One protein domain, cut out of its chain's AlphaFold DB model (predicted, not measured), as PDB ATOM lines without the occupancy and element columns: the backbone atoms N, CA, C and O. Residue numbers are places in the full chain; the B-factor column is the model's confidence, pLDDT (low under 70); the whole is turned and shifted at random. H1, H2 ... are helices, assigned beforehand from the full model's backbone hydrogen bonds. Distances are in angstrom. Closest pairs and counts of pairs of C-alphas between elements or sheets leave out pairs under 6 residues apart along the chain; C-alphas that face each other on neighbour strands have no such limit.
ATOM      1  N   TRP A  24     -28.362  41.769   4.511       82.56
ATOM      2  CA  TRP A  24     -27.608  40.627   4.028       82.56
ATOM      3  C   TRP A  24     -26.130  40.966   4.194       82.56
ATOM      4  O   TRP A  24     -25.668  41.928   3.585       82.56
ATOM      5  N   SER A  25     -25.435  40.236   5.070       88.12
ATOM      6  CA  SER A  25     -23.984  40.360   5.187       88.12
ATOM      7  C   SER A  25     -23.344  39.779   3.930       88.12
ATOM      8  O   SER A  25     -23.852  38.801   3.370       88.12
ATOM      9  N   GLU A  26     -22.220  40.348   3.511       88.62
ATOM     10  CA  GLU A  26     -21.417  39.814   2.412       88.62
ATOM     11  C   GLU A  26     -21.011  38.357   2.675       88.62
ATOM     12  O   GLU A  26     -21.103  37.511   1.788       88.62
ATOM     13  N   ASP A  27     -20.713  38.013   3.929       89.06
ATOM     14  CA  ASP A  27     -20.406  36.640   4.343       89.06
ATOM     15  C   ASP A  27     -21.543  35.663   4.057       89.06
ATOM     16  O   ASP A  27     -21.326  34.507   3.688       89.06
ATOM     17  N   MET A  28     -22.783  36.121   4.234       91.19
ATOM     18  CA  MET A  28     -23.956  35.299   3.971       91.19
ATOM     19  C   MET A  28     -24.150  35.101   2.472       91.19
ATOM     20  O   MET A  28     -24.509  34.000   2.053       91.19
ATOM     21  N   ASP A  29     -23.905  36.140   1.667       92.19
ATOM     22  CA  ASP A  29     -23.926  36.036   0.207       92.19
ATOM     23  C   ASP A  29     -22.834  35.091  -0.297       92.19
ATOM     24  O   ASP A  29     -23.103  34.242  -1.148       92.19
ATOM     25  N   ASN A  30     -21.627  35.183   0.267       91.88
ATOM     26  CA  ASN A  30     -20.505  34.305  -0.049       91.88
ATOM     27  C   ASN A  30     -20.814  32.850   0.314       91.88
ATOM     28  O   ASN A  30     -20.617  31.955  -0.509       91.88
ATOM     29  N   HIS A  31     -21.385  32.601   1.494       93.44
ATOM     30  CA  HIS A  31     -21.819  31.261   1.900       93.44
ATOM     31  C   HIS A  31     -22.932  30.702   1.009       93.44
ATOM     32  O   HIS A  31     -22.897  29.536   0.604       93.44
ATOM     33  N   LEU A  32     -23.912  31.539   0.662       93.44
ATOM     34  CA  LEU A  32     -24.999  31.174  -0.244       93.44
ATOM     35  C   LEU A  32     -24.462  30.826  -1.640       93.44
ATOM     36  O   LEU A  32     -24.858  29.812  -2.219       93.44
ATOM     37  N   TRP A  33     -23.527  31.627  -2.150       92.56
ATOM     38  CA  TRP A  33     -22.872  31.408  -3.436       92.56
ATOM     39  C   TRP A  33     -22.011  30.143  -3.443       92.56
ATOM     40  O   TRP A  33     -22.121  29.331  -4.357       92.56
ATOM     41  N   MET A  34     -21.209  29.919  -2.404       92.06
ATOM     42  CA  MET A  34     -20.387  28.714  -2.259       92.06
ATOM     43  C   MET A  34     -21.249  27.445  -2.190       92.06
ATOM     44  O   MET A  34     -20.941  26.446  -2.842       92.06
ATOM     45  N   THR A  35     -22.361  27.492  -1.451       93.56
ATOM     46  CA  THR A  35     -23.326  26.382  -1.390       93.56
ATOM     47  C   THR A  35     -23.918  26.099  -2.772       93.56
ATOM     48  O   THR A  35     -24.030  24.940  -3.170       93.56
ATOM     49  N   TYR A  36     -24.246  27.144  -3.537       91.31
ATOM     50  CA  TYR A  36     -24.720  27.008  -4.913       91.31
ATOM     51  C   TYR A  36     -23.658  26.401  -5.845       91.31
ATOM     52  O   TYR A  36     -23.967  25.469  -6.586       91.31
ATOM     53  N   MET A  37     -22.400  26.849  -5.767       89.56
ATOM     54  CA  MET A  37     -21.301  26.286  -6.565       89.56
ATOM     55  C   MET A  37     -21.082  24.796  -6.285       89.56
ATOM     56  O   MET A  37     -20.898  24.029  -7.226       89.56
ATOM     57  N   ARG A  38     -21.169  24.364  -5.019       88.94
ATOM     58  CA  ARG A  38     -21.100  22.938  -4.653       88.94
ATOM     59  C   ARG A  38     -22.232  22.132  -5.295       88.94
ATOM     60  O   ARG A  38     -22.008  21.032  -5.779       88.94
ATOM     61  N   TYR A  39     -23.439  22.692  -5.333       87.88
ATOM     62  CA  TYR A  39     -24.595  22.054  -5.966       87.88
ATOM     63  C   TYR A  39     -24.456  21.909  -7.487       87.88
ATOM     64  O   TYR A  39     -24.969  20.941  -8.040       87.88
ATOM     65  N   LEU A  40     -23.766  22.843  -8.152       84.88
ATOM     66  CA  LEU A  40     -23.467  22.760  -9.588       84.88
ATOM     67  C   LEU A  40     -22.399  21.714  -9.930       84.88
ATOM     68  O   LEU A  40     -22.307  21.294 -11.079       84.88
ATOM     69  N   GLN A  41     -21.563  21.330  -8.965       83.81
ATOM     70  CA  GLN A  41     -20.553  20.286  -9.163       83.81
ATOM     71  C   GLN A  41     -21.164  18.881  -9.139       83.81
ATOM     72  O   GLN A  41     -20.588  17.975  -9.731       83.81
ATOM     73  N   ASP A  42     -22.316  18.697  -8.484       84.88
ATOM     74  CA  ASP A  42     -22.984  17.399  -8.395       84.88
ATOM     75  C   ASP A  42     -24.107  17.267  -9.448       84.88
ATOM     76  O   ASP A  42     -25.177  17.883  -9.303       84.88
ATOM     77  N   PRO A  43     -23.922  16.426 -10.486       80.75
ATOM     78  CA  PRO A  43     -24.927  16.224 -11.528       80.75
ATOM     79  C   PRO A  43     -26.222  15.589 -11.001       80.75
ATOM     80  O   PRO A  43     -27.271  15.737 -11.628       80.75
ATOM     81  N   ARG A  44     -26.208  14.929  -9.832       83.44
ATOM     82  CA  ARG A  44     -27.428  14.367  -9.216       83.44
ATOM     83  C   ARG A  44     -28.361  15.456  -8.696       83.44
ATOM     84  O   ARG A  44     -29.581  15.280  -8.656       83.44
ATOM     85  N   HIS A  45     -27.800  16.583  -8.272       80.44
ATOM     86  CA  HIS A  45     -28.566  17.697  -7.722       80.44
ATOM     87  C   HIS A  45     -28.952  18.731  -8.779       80.44
ATOM     88  O   HIS A  45     -30.003  19.367  -8.638       80.44
ATOM     89  N   THR A  46     -28.144  18.873  -9.831       78.44
ATOM     90  CA  THR A  46     -28.380  19.784 -10.956       78.44
ATOM     91  C   THR A  46     -28.199  19.058 -12.296       78.44
ATOM     92  O   THR A  46     -27.250  19.322 -13.026       78.44
ATOM     93  N   PRO A  47     -29.128  18.157 -12.677       72.25
ATOM     94  CA  PRO A  47     -29.017  17.412 -13.938       72.25
ATOM     95  C   PRO A  47     -29.194  18.301 -15.179       72.25
ATOM     96  O   PRO A  47     -29.008  17.856 -16.307       72.25
ATOM     97  N   PHE A  48     -29.592  19.558 -14.987       72.06
ATOM     98  CA  PHE A  48     -29.830  20.512 -16.054       72.06
ATOM     99  C   PHE A  48     -28.624  21.440 -16.235       72.06
ATOM    100  O   PHE A  48     -28.034  21.964 -15.286       72.06
ATOM    101  N   LYS A  49     -28.300  21.665 -17.504       72.31
ATOM    102  CA  LYS A  49     -27.322  22.640 -17.973       72.31
ATOM    103  C   LYS A  49     -27.977  24.027 -18.004       72.31
ATOM    104  O   LYS A  49     -29.025  24.204 -18.612       72.31
ATOM    105  N   MET A  50     -27.384  25.004 -17.335       74.50
ATOM    106  CA  MET A  50     -27.849  26.382 -17.239       74.50
ATOM    107  C   MET A  50     -26.856  27.305 -17.911       74.50
ATOM    108  O   MET A  50     -25.651  27.181 -17.720       74.50
ATOM    109  N   LEU A  51     -27.351  28.303 -18.627       73.81
ATOM    110  CA  LEU A  51     -26.465  29.340 -19.122       73.81
ATOM    111  C   LEU A  51     -25.974  30.216 -17.956       73.81
ATOM    112  O   LEU A  51     -26.727  30.452 -16.997       73.81
ATOM    113  N   PRO A  52     -24.731  30.723 -18.029       75.50
ATOM    114  CA  PRO A  52     -24.230  31.696 -17.065       75.50
ATOM    115  C   PRO A  52     -25.183  32.890 -16.984       75.50
ATOM    116  O   PRO A  52     -25.696  33.352 -17.997       75.50
ATOM    117  N   GLY A  53     -25.458  33.376 -15.773       72.56
ATOM    118  CA  GLY A  53     -26.355  34.520 -15.563       72.56
ATOM    119  C   GLY A  53     -27.853  34.187 -15.523       72.56
ATOM    120  O   GLY A  53     -28.652  35.035 -15.117       72.56
ATOM    121  N   THR A  54     -28.260  32.965 -15.882       81.81
ATOM    122  CA  THR A  54     -29.669  32.551 -15.774       81.81
ATOM    123  C   THR A  54     -30.043  32.191 -14.334       81.81
ATOM    124  O   THR A  54     -29.220  31.737 -13.537       81.81
ATOM    125  N   ALA A  55     -31.301  32.441 -13.961       84.38
ATOM    126  CA  ALA A  55     -31.792  32.142 -12.620       84.38
ATOM    127  C   ALA A  55     -32.076  30.635 -12.471       84.38
ATOM    128  O   ALA A  55     -32.757  30.072 -13.332       84.38
ATOM    129  N   PRO A  56     -31.615  29.978 -11.389       87.06
ATOM    130  CA  PRO A  56     -31.786  28.537 -11.248       87.06
ATOM    131  C   PRO A  56     -33.247  28.133 -11.051       87.06
ATOM    132  O   PRO A  56     -34.024  28.900 -10.464       87.06
ATOM    133  N   PRO A  57     -33.630  26.909 -11.475       90.69
ATOM    134  CA  PRO A  57     -34.950  26.357 -11.215       90.69
ATOM    135  C   PRO A  57     -35.331  26.457  -9.740       90.69
ATOM    136  O   PRO A  57     -34.493  26.362  -8.835       90.69
ATOM    137  N   LEU A  58     -36.630  26.616  -9.482       90.44
ATOM    138  CA  LEU A  58     -37.145  26.866  -8.136       90.44
ATOM    139  C   LEU A  58     -36.764  25.764  -7.135       90.44
ATOM    140  O   LEU A  58     -36.470  26.064  -5.973       90.44
ATOM    141  N   GLY A  59     -36.740  24.507  -7.586       91.12
ATOM    142  CA  GLY A  59     -36.341  23.363  -6.766       91.12
ATOM    143  C   GLY A  59     -34.892  23.465  -6.291       91.12
ATOM    144  O   GLY A  59     -34.614  23.256  -5.111       91.12
ATOM    145  N   VAL A  60     -33.984  23.886  -7.172       91.38
ATOM    146  CA  VAL A  60     -32.564  24.047  -6.834       91.38
ATOM    147  C   VAL A  60     -32.343  25.256  -5.949       91.38
ATOM    148  O   VAL A  60     -31.666  25.124  -4.934       91.38
ATOM    149  N   CYS A  61     -33.017  26.377  -6.228       92.62
ATOM    150  CA  CYS A  61     -33.023  27.512  -5.305       92.62
ATOM    151  C   CYS A  61     -33.403  27.063  -3.887       92.62
ATOM    152  O   CYS A  61     -32.702  27.370  -2.932       92.62
ATOM    153  N   SER A  62     -34.500  26.318  -3.743       93.56
ATOM    154  CA  SER A  62     -35.028  25.934  -2.428       93.56
ATOM    155  C   SER A  62     -34.105  24.958  -1.687       93.56
ATOM    156  O   SER A  62     -33.910  25.099  -0.481       93.56
ATOM    157  N   ARG A  63     -33.490  23.997  -2.391       93.44
ATOM    158  CA  ARG A  63     -32.497  23.078  -1.799       93.44
ATOM    159  C   ARG A  63     -31.253  23.823  -1.327       93.44
ATOM    160  O   ARG A  63     -30.854  23.658  -0.178       93.44
ATOM    161  N   VAL A  64     -30.711  24.699  -2.172       94.19
ATOM    162  CA  VAL A  64     -29.544  25.526  -1.838       94.19
ATOM    163  C   VAL A  64     -29.833  26.407  -0.629       94.19
ATOM    164  O   VAL A  64     -29.002  26.482   0.266       94.19
ATOM    165  N   VAL A  65     -31.016  27.024  -0.537       94.50
ATOM    166  CA  VAL A  65     -31.377  27.823   0.644       94.50
ATOM    167  C   VAL A  65     -31.442  26.978   1.914       94.50
ATOM    168  O   VAL A  65     -30.930  27.404   2.951       94.50
ATOM    169  N   ARG A  66     -32.048  25.788   1.852       93.50
ATOM    170  CA  ARG A  66     -32.125  24.876   3.004       93.50
ATOM    171  C   ARG A  66     -30.739  24.434   3.460       93.50
ATOM    172  O   ARG A  66     -30.454  24.514   4.653       93.50
ATOM    173  N   GLU A  67     -29.878  24.041   2.527       93.00
ATOM    174  CA  GLU A  67     -28.507  23.641   2.844       93.00
ATOM    175  C   GLU A  67     -27.662  24.811   3.337       93.00
ATOM    176  O   GLU A  67     -26.959  24.671   4.335       93.00
ATOM    177  N   ALA A  68     -27.776  25.991   2.727       93.44
ATOM    178  CA  ALA A  68     -27.055  27.178   3.171       93.44
ATOM    179  C   ALA A  68     -27.472  27.556   4.599       93.44
ATOM    180  O   ALA A  68     -26.617  27.762   5.453       93.44
ATOM    181  N   LYS A  69     -28.776  27.534   4.904       91.06
ATOM    182  CA  LYS A  69     -29.293  27.759   6.261       91.06
ATOM    183  C   LYS A  69     -28.808  26.697   7.255       91.06
ATOM    184  O   LYS A  69     -28.479  27.042   8.384       91.06
ATOM    185  N   LYS A  70     -28.773  25.422   6.850       89.75
ATOM    186  CA  LYS A  70     -28.329  24.292   7.686       89.75
ATOM    187  C   LYS A  70     -26.831  24.351   7.991       89.75
ATOM    188  O   LYS A  70     -26.412  24.009   9.090       89.75
ATOM    189  N   THR A  71     -26.034  24.773   7.016       89.56
ATOM    190  CA  THR A  71     -24.569  24.847   7.110       89.56
ATOM    191  C   THR A  71     -24.065  26.206   7.587       89.56
ATOM    192  O   THR A  71     -22.878  26.341   7.879       89.56
ATOM    193  N   TRP A  72     -24.945  27.207   7.709       88.12
ATOM    194  CA  TRP A  72     -24.591  28.519   8.238       88.12
ATOM    195  C   TRP A  72     -24.238  28.409   9.715       88.12
ATOM    196  O   TRP A  72     -25.094  28.405  10.600       88.12
ATOM    197  N   LYS A  73     -22.938  28.349   9.980       75.44
ATOM    198  CA  LYS A  73     -22.397  28.347  11.336       75.44
ATOM    199  C   LYS A  73     -22.246  29.758  11.906       75.44
ATOM    200  O   LYS A  73     -22.012  29.900  13.100       75.44
ATOM    201  N   GLY A  74     -22.427  30.788  11.072       65.56
ATOM    202  CA  GLY A  74     -22.023  32.175  11.310       65.56
ATOM    203  C   GLY A  74     -20.565  32.315  11.750       65.56
ATOM    204  O   GLY A  74     -19.874  31.342  12.047       65.56
ATOM    205  N   PRO A 120     -31.255  34.831   7.970       85.06
ATOM    206  CA  PRO A 120     -32.579  35.398   7.755       85.06
ATOM    207  C   PRO A 120     -33.661  34.327   7.861       85.06
ATOM    208  O   PRO A 120     -33.539  33.237   7.306       85.06
ATOM    209  N   ARG A 121     -34.760  34.634   8.560       79.19
ATOM    210  CA  ARG A 121     -35.847  33.659   8.756       79.19
ATOM    211  C   ARG A 121     -36.612  33.341   7.461       79.19
ATOM    212  O   ARG A 121     -37.178  32.258   7.355       79.19
ATOM    213  N   SER A 122     -36.613  34.249   6.481       88.88
ATOM    214  CA  SER A 122     -37.381  34.103   5.236       88.88
ATOM    215  C   SER A 122     -36.591  33.397   4.130       88.88
ATOM    216  O   SER A 122     -35.703  33.984   3.516       88.88
ATOM    217  N   ASP A 123     -36.990  32.161   3.814       90.50
ATOM    218  CA  ASP A 123     -36.472  31.380   2.677       90.50
ATOM    219  C   ASP A 123     -36.745  32.096   1.337       90.50
ATOM    220  O   ASP A 123     -35.878  32.212   0.474       90.50
ATOM    221  N   ALA A 124     -37.931  32.693   1.171       90.56
ATOM    222  CA  ALA A 124     -38.271  33.451  -0.035       90.56
ATOM    223  C   ALA A 124     -37.298  34.613  -0.310       90.56
ATOM    224  O   ALA A 124     -36.919  34.832  -1.465       90.56
ATOM    225  N   ALA A 125     -36.861  35.317   0.740       90.00
ATOM    226  CA  ALA A 125     -35.876  36.387   0.622       90.00
ATOM    227  C   ALA A 125     -34.502  35.840   0.206       90.00
ATOM    228  O   ALA A 125     -33.888  36.381  -0.713       90.00
ATOM    229  N   THR A 126     -34.060  34.731   0.804       92.38
ATOM    230  CA  THR A 126     -32.819  34.053   0.411       92.38
ATOM    231  C   THR A 126     -32.865  33.569  -1.036       92.38
ATOM    232  O   THR A 126     -31.906  33.761  -1.777       92.38
ATOM    233  N   ARG A 127     -33.992  33.008  -1.493       93.44
ATOM    234  CA  ARG A 127     -34.160  32.582  -2.893       93.44
ATOM    235  C   ARG A 127     -34.079  33.761  -3.857       93.44
ATOM    236  O   ARG A 127     -33.484  33.632  -4.924       93.44
ATOM    237  N   ARG A 128     -34.676  34.905  -3.504       91.81
ATOM    238  CA  ARG A 128     -34.558  36.135  -4.300       91.81
ATOM    239  C   ARG A 128     -33.104  36.603  -4.356       91.81
ATOM    240  O   ARG A 128     -32.613  36.845  -5.451       91.81
ATOM    241  N   ARG A 129     -32.408  36.612  -3.215       91.88
ATOM    242  CA  ARG A 129     -30.990  36.983  -3.136       91.88
ATOM    243  C   ARG A 129     -30.103  36.065  -3.972       91.88
ATOM    244  O   ARG A 129     -29.294  36.572  -4.734       91.88
ATOM    245  N   LEU A 130     -30.301  34.747  -3.901       92.44
ATOM    246  CA  LEU A 130     -29.571  33.782  -4.728       92.44
ATOM    247  C   LEU A 130     -29.761  34.072  -6.220       92.44
ATOM    248  O   LEU A 130     -28.787  34.123  -6.960       92.44
ATOM    249  N   ARG A 131     -31.001  34.316  -6.662       92.31
ATOM    250  CA  ARG A 131     -31.274  34.675  -8.062       92.31
ATOM    251  C   ARG A 131     -30.584  35.974  -8.472       92.31
ATOM    252  O   ARG A 131     -30.060  36.048  -9.578       92.31
ATOM    253  N   ASP A 132     -30.565  36.973  -7.596       91.44
ATOM    254  CA  ASP A 132     -29.865  38.233  -7.854       91.44
ATOM    255  C   ASP A 132     -28.339  38.027  -7.908       91.44
ATOM    256  O   ASP A 132     -27.678  38.613  -8.764       91.44
ATOM    257  N   LEU A 133     -27.779  37.151  -7.065       91.25
ATOM    258  CA  LEU A 133     -26.365  36.764  -7.112       91.25
ATOM    259  C   LEU A 133     -26.014  36.044  -8.417       91.25
ATOM    260  O   LEU A 133     -25.024  36.408  -9.043       91.25
ATOM    261  N   CYS A 134     -26.840  35.095  -8.871       88.88
ATOM    262  CA  CYS A 134     -26.639  34.407 -10.151       88.88
ATOM    263  C   CYS A 134     -26.640  35.378 -11.339       88.88
ATOM    264  O   CYS A 134     -25.856  35.199 -12.264       88.88
ATOM    265  N   LYS A 135     -27.477  36.424 -11.304       86.38
ATOM    266  CA  LYS A 135     -27.501  37.469 -12.342       86.38
ATOM    267  C   LYS A 135     -26.256  38.357 -12.312       86.38
ATOM    268  O   LYS A 135     -25.752  38.729 -13.362       86.38
ATOM    269  N   ARG A 136     -25.778  38.718 -11.116       86.75
ATOM    270  CA  ARG A 136     -24.606  39.598 -10.933       86.75
ATOM    271  C   ARG A 136     -23.286  38.889 -11.203       86.75
ATOM    272  O   ARG A 136     -22.345  39.515 -11.671       86.75
ATOM    273  N   LYS A 137     -23.206  37.600 -10.870       81.50
ATOM    274  CA  LYS A 137     -22.008  36.773 -11.009       81.50
ATOM    275  C   LYS A 137     -22.297  35.693 -12.054       81.50
ATOM    276  O   LYS A 137     -22.583  34.560 -11.674       81.50
ATOM    277  N   PRO A 138     -22.175  35.993 -13.364       70.25
ATOM    278  CA  PRO A 138     -22.291  34.976 -14.411       70.25
ATOM    279  C   PRO A 138     -21.129  33.963 -14.388       70.25
ATOM    280  O   PRO A 138     -21.027  33.120 -15.272       70.25
ATOM    281  N   SER A 139     -20.246  34.025 -13.388       66.88
ATOM    282  CA  SER A 139     -19.179  33.059 -13.169       66.88
ATOM    283  C   SER A 139     -19.774  31.677 -12.894       66.88
ATOM    284  O   SER A 139     -20.404  31.432 -11.865       66.88
ATOM    285  N   LEU A 140     -19.581  30.773 -13.847       68.81
ATOM    286  CA  LEU A 140     -19.802  29.345 -13.679       68.81
ATOM    287  C   LEU A 140     -18.464  28.670 -13.382       68.81
ATOM    288  O   LEU A 140     -17.411  29.154 -13.797       68.81
ATOM    289  N   SER A 141     -18.498  27.539 -12.676       64.56
ATOM    290  CA  SER A 141     -17.286  26.757 -12.436       64.56
ATOM    291  C   SER A 141     -16.692  26.272 -13.764       64.56
ATOM    292  O   SER A 141     -17.430  25.944 -14.696       64.56
ATOM    293  N   ALA A 142     -15.359  26.185 -13.842       59.59
ATOM    294  CA  ALA A 142     -14.653  25.716 -15.039       59.59
ATOM    295  C   ALA A 142     -15.196  24.360 -15.534       59.59
ATOM    296  O   ALA A 142     -15.411  24.163 -16.732       59.59
ATOM    297  N   TYR A 143     -15.500  23.468 -14.585       65.19
ATOM    298  CA  TYR A 143     -16.165  22.185 -14.808       65.19
ATOM    299  C   TYR A 143     -17.514  22.341 -15.516       65.19
ATOM    300  O   TYR A 143     -17.763  21.695 -16.530       65.19
ATOM    301  N   TYR A 144     -18.362  23.250 -15.039       68.19
ATOM    302  CA  TYR A 144     -19.677  23.469 -15.619       68.19
ATOM    303  C   TYR A 144     -19.591  24.122 -17.004       68.19
ATOM    304  O   TYR A 144     -20.282  23.689 -17.920       68.19
ATOM    305  N   THR A 145     -18.672  25.070 -17.231       72.31
ATOM    306  CA  THR A 145     -18.382  25.562 -18.594       72.31
ATOM    307  C   THR A 145     -17.871  24.464 -19.520       72.31
ATOM    308  O   THR A 145     -18.235  24.461 -20.692       72.31
ATOM    309  N   ARG A 146     -17.061  23.519 -19.022       74.12
ATOM    310  CA  ARG A 146     -16.623  22.359 -19.808       74.12
ATOM    311  C   ARG A 146     -17.806  21.461 -20.152       74.12
ATOM    312  O   ARG A 146     -17.901  21.062 -21.297       74.12
ATOM    313  N   ILE A 147     -18.733  21.222 -19.224       72.75
ATOM    314  CA  ILE A 147     -19.966  20.456 -19.481       72.75
ATOM    315  C   ILE A 147     -20.889  21.161 -20.481       72.75
ATOM    316  O   ILE A 147     -21.519  20.505 -21.311       72.75
ATOM    317  N   LEU A 148     -21.010  22.487 -20.402       71.62
ATOM    318  CA  LEU A 148     -21.800  23.274 -21.353       71.62
ATOM    319  C   LEU A 148     -21.189  23.251 -22.756       71.62
ATOM    320  O   LEU A 148     -21.929  23.193 -23.731       71.62
ATOM    321  N   ARG A 149     -19.855  23.291 -22.846       71.25
ATOM    322  CA  ARG A 149     -19.112  23.265 -24.113       71.25
ATOM    323  C   ARG A 149     -18.915  21.861 -24.667       71.25
ATOM    324  O   ARG A 149     -18.778  21.718 -25.874       71.25
ATOM    325  N   SER A 150     -18.891  20.837 -23.816       70.75
ATOM    326  CA  SER A 150     -18.829  19.452 -24.259       70.75
ATOM    327  C   SER A 150     -20.170  19.111 -24.902       70.75
ATOM    328  O   SER A 150     -21.201  19.205 -24.209       70.75
TER     329      SER A 150
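This is residues 24 to 74 and 120 to 150 of the 435 residues of an uncharacterized protein of Trichodelitschia bisporula (UniProt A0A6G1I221). Three helices, H1, H2 and H3, cross one another in a small cluster with their centres in a triangle, and a short fourth helix, H4, lies past the end of H1 at residue 41 and makes one end of the longest axis. The long loop of residues 42 to 57 arcs across the end of the cluster nearer H4 before the backbone enters H2. The printed part has 82 residues, with four named helices in the order H1, H2, H3, H4, no named strand, and the class all helix. It is compact, with a radius of gyration of the C-alphas of 12.2 A, but elongated in outline, spanning 39 by 24 by 20 A.

The printed part begins at Trp 24, and H1 follows as residues 26 to 41, from C-alpha 26 at (-21.417, 39.814, 2.412) to C-alpha 41 at (-20.553, 20.286, -9.163), 22.7 A. It is the longest helix, with 16 residues. H2 is residues 58 to 71, 19.9 A from first to last C-alpha. After the cut, H3 is residues 123 to 136, 19.8 A long. H4 is residues 142 to 149, and it ends with C-alpha 149 at (-19.112, 23.265, -24.113).

H1 is the hub, touching the three other helices. It touches H2 at a steep tilt of 59 degrees, opposite ways; the closest C-alphas, those of Leu 32 and Ala 68, are 5.6 A apart, and H2 touches H1 with residues 64 to 68 alone. H1 touches H3 with residues 29 to 33 alone, about perpendicular at 78 degrees, and the closest C-alphas, of Leu 32 and Leu 130, are 6.9 A apart. H2 touches H3 with residues 61 to 66 alone, about perpendicular at 74 degrees, closest at the C-alphas of Cys 61 and Arg 127, 5.7 A apart. H1 and H4 only just touch, with 3 pairs of C-alphas within 8 A; the closest are those of Leu 40 and Tyr 144, at 7.2 A. H4 is apart from H2 and from H3. The helix packing is mostly crossed, with none of the four touching pairs at a shallow tilt. In H1, H2, H3 and H4 every O i to N i+4 pair is within hydrogen-bond range.

The two C-alphas farthest apart are those of Arg 121 and Ser 150, at 39.8 A. Residues 75 to 119 are not printed, and C-alphas 74 and 120 are 11.6 A apart across the cut, on the link from H2 to H3. The link from H1 to H2 is long, with 16 residues, and that from H3 to H4 is tight, with 5. The mean pLDDT of the printed part is 84.2; residue 74 and residues 139 to 144 are under 70.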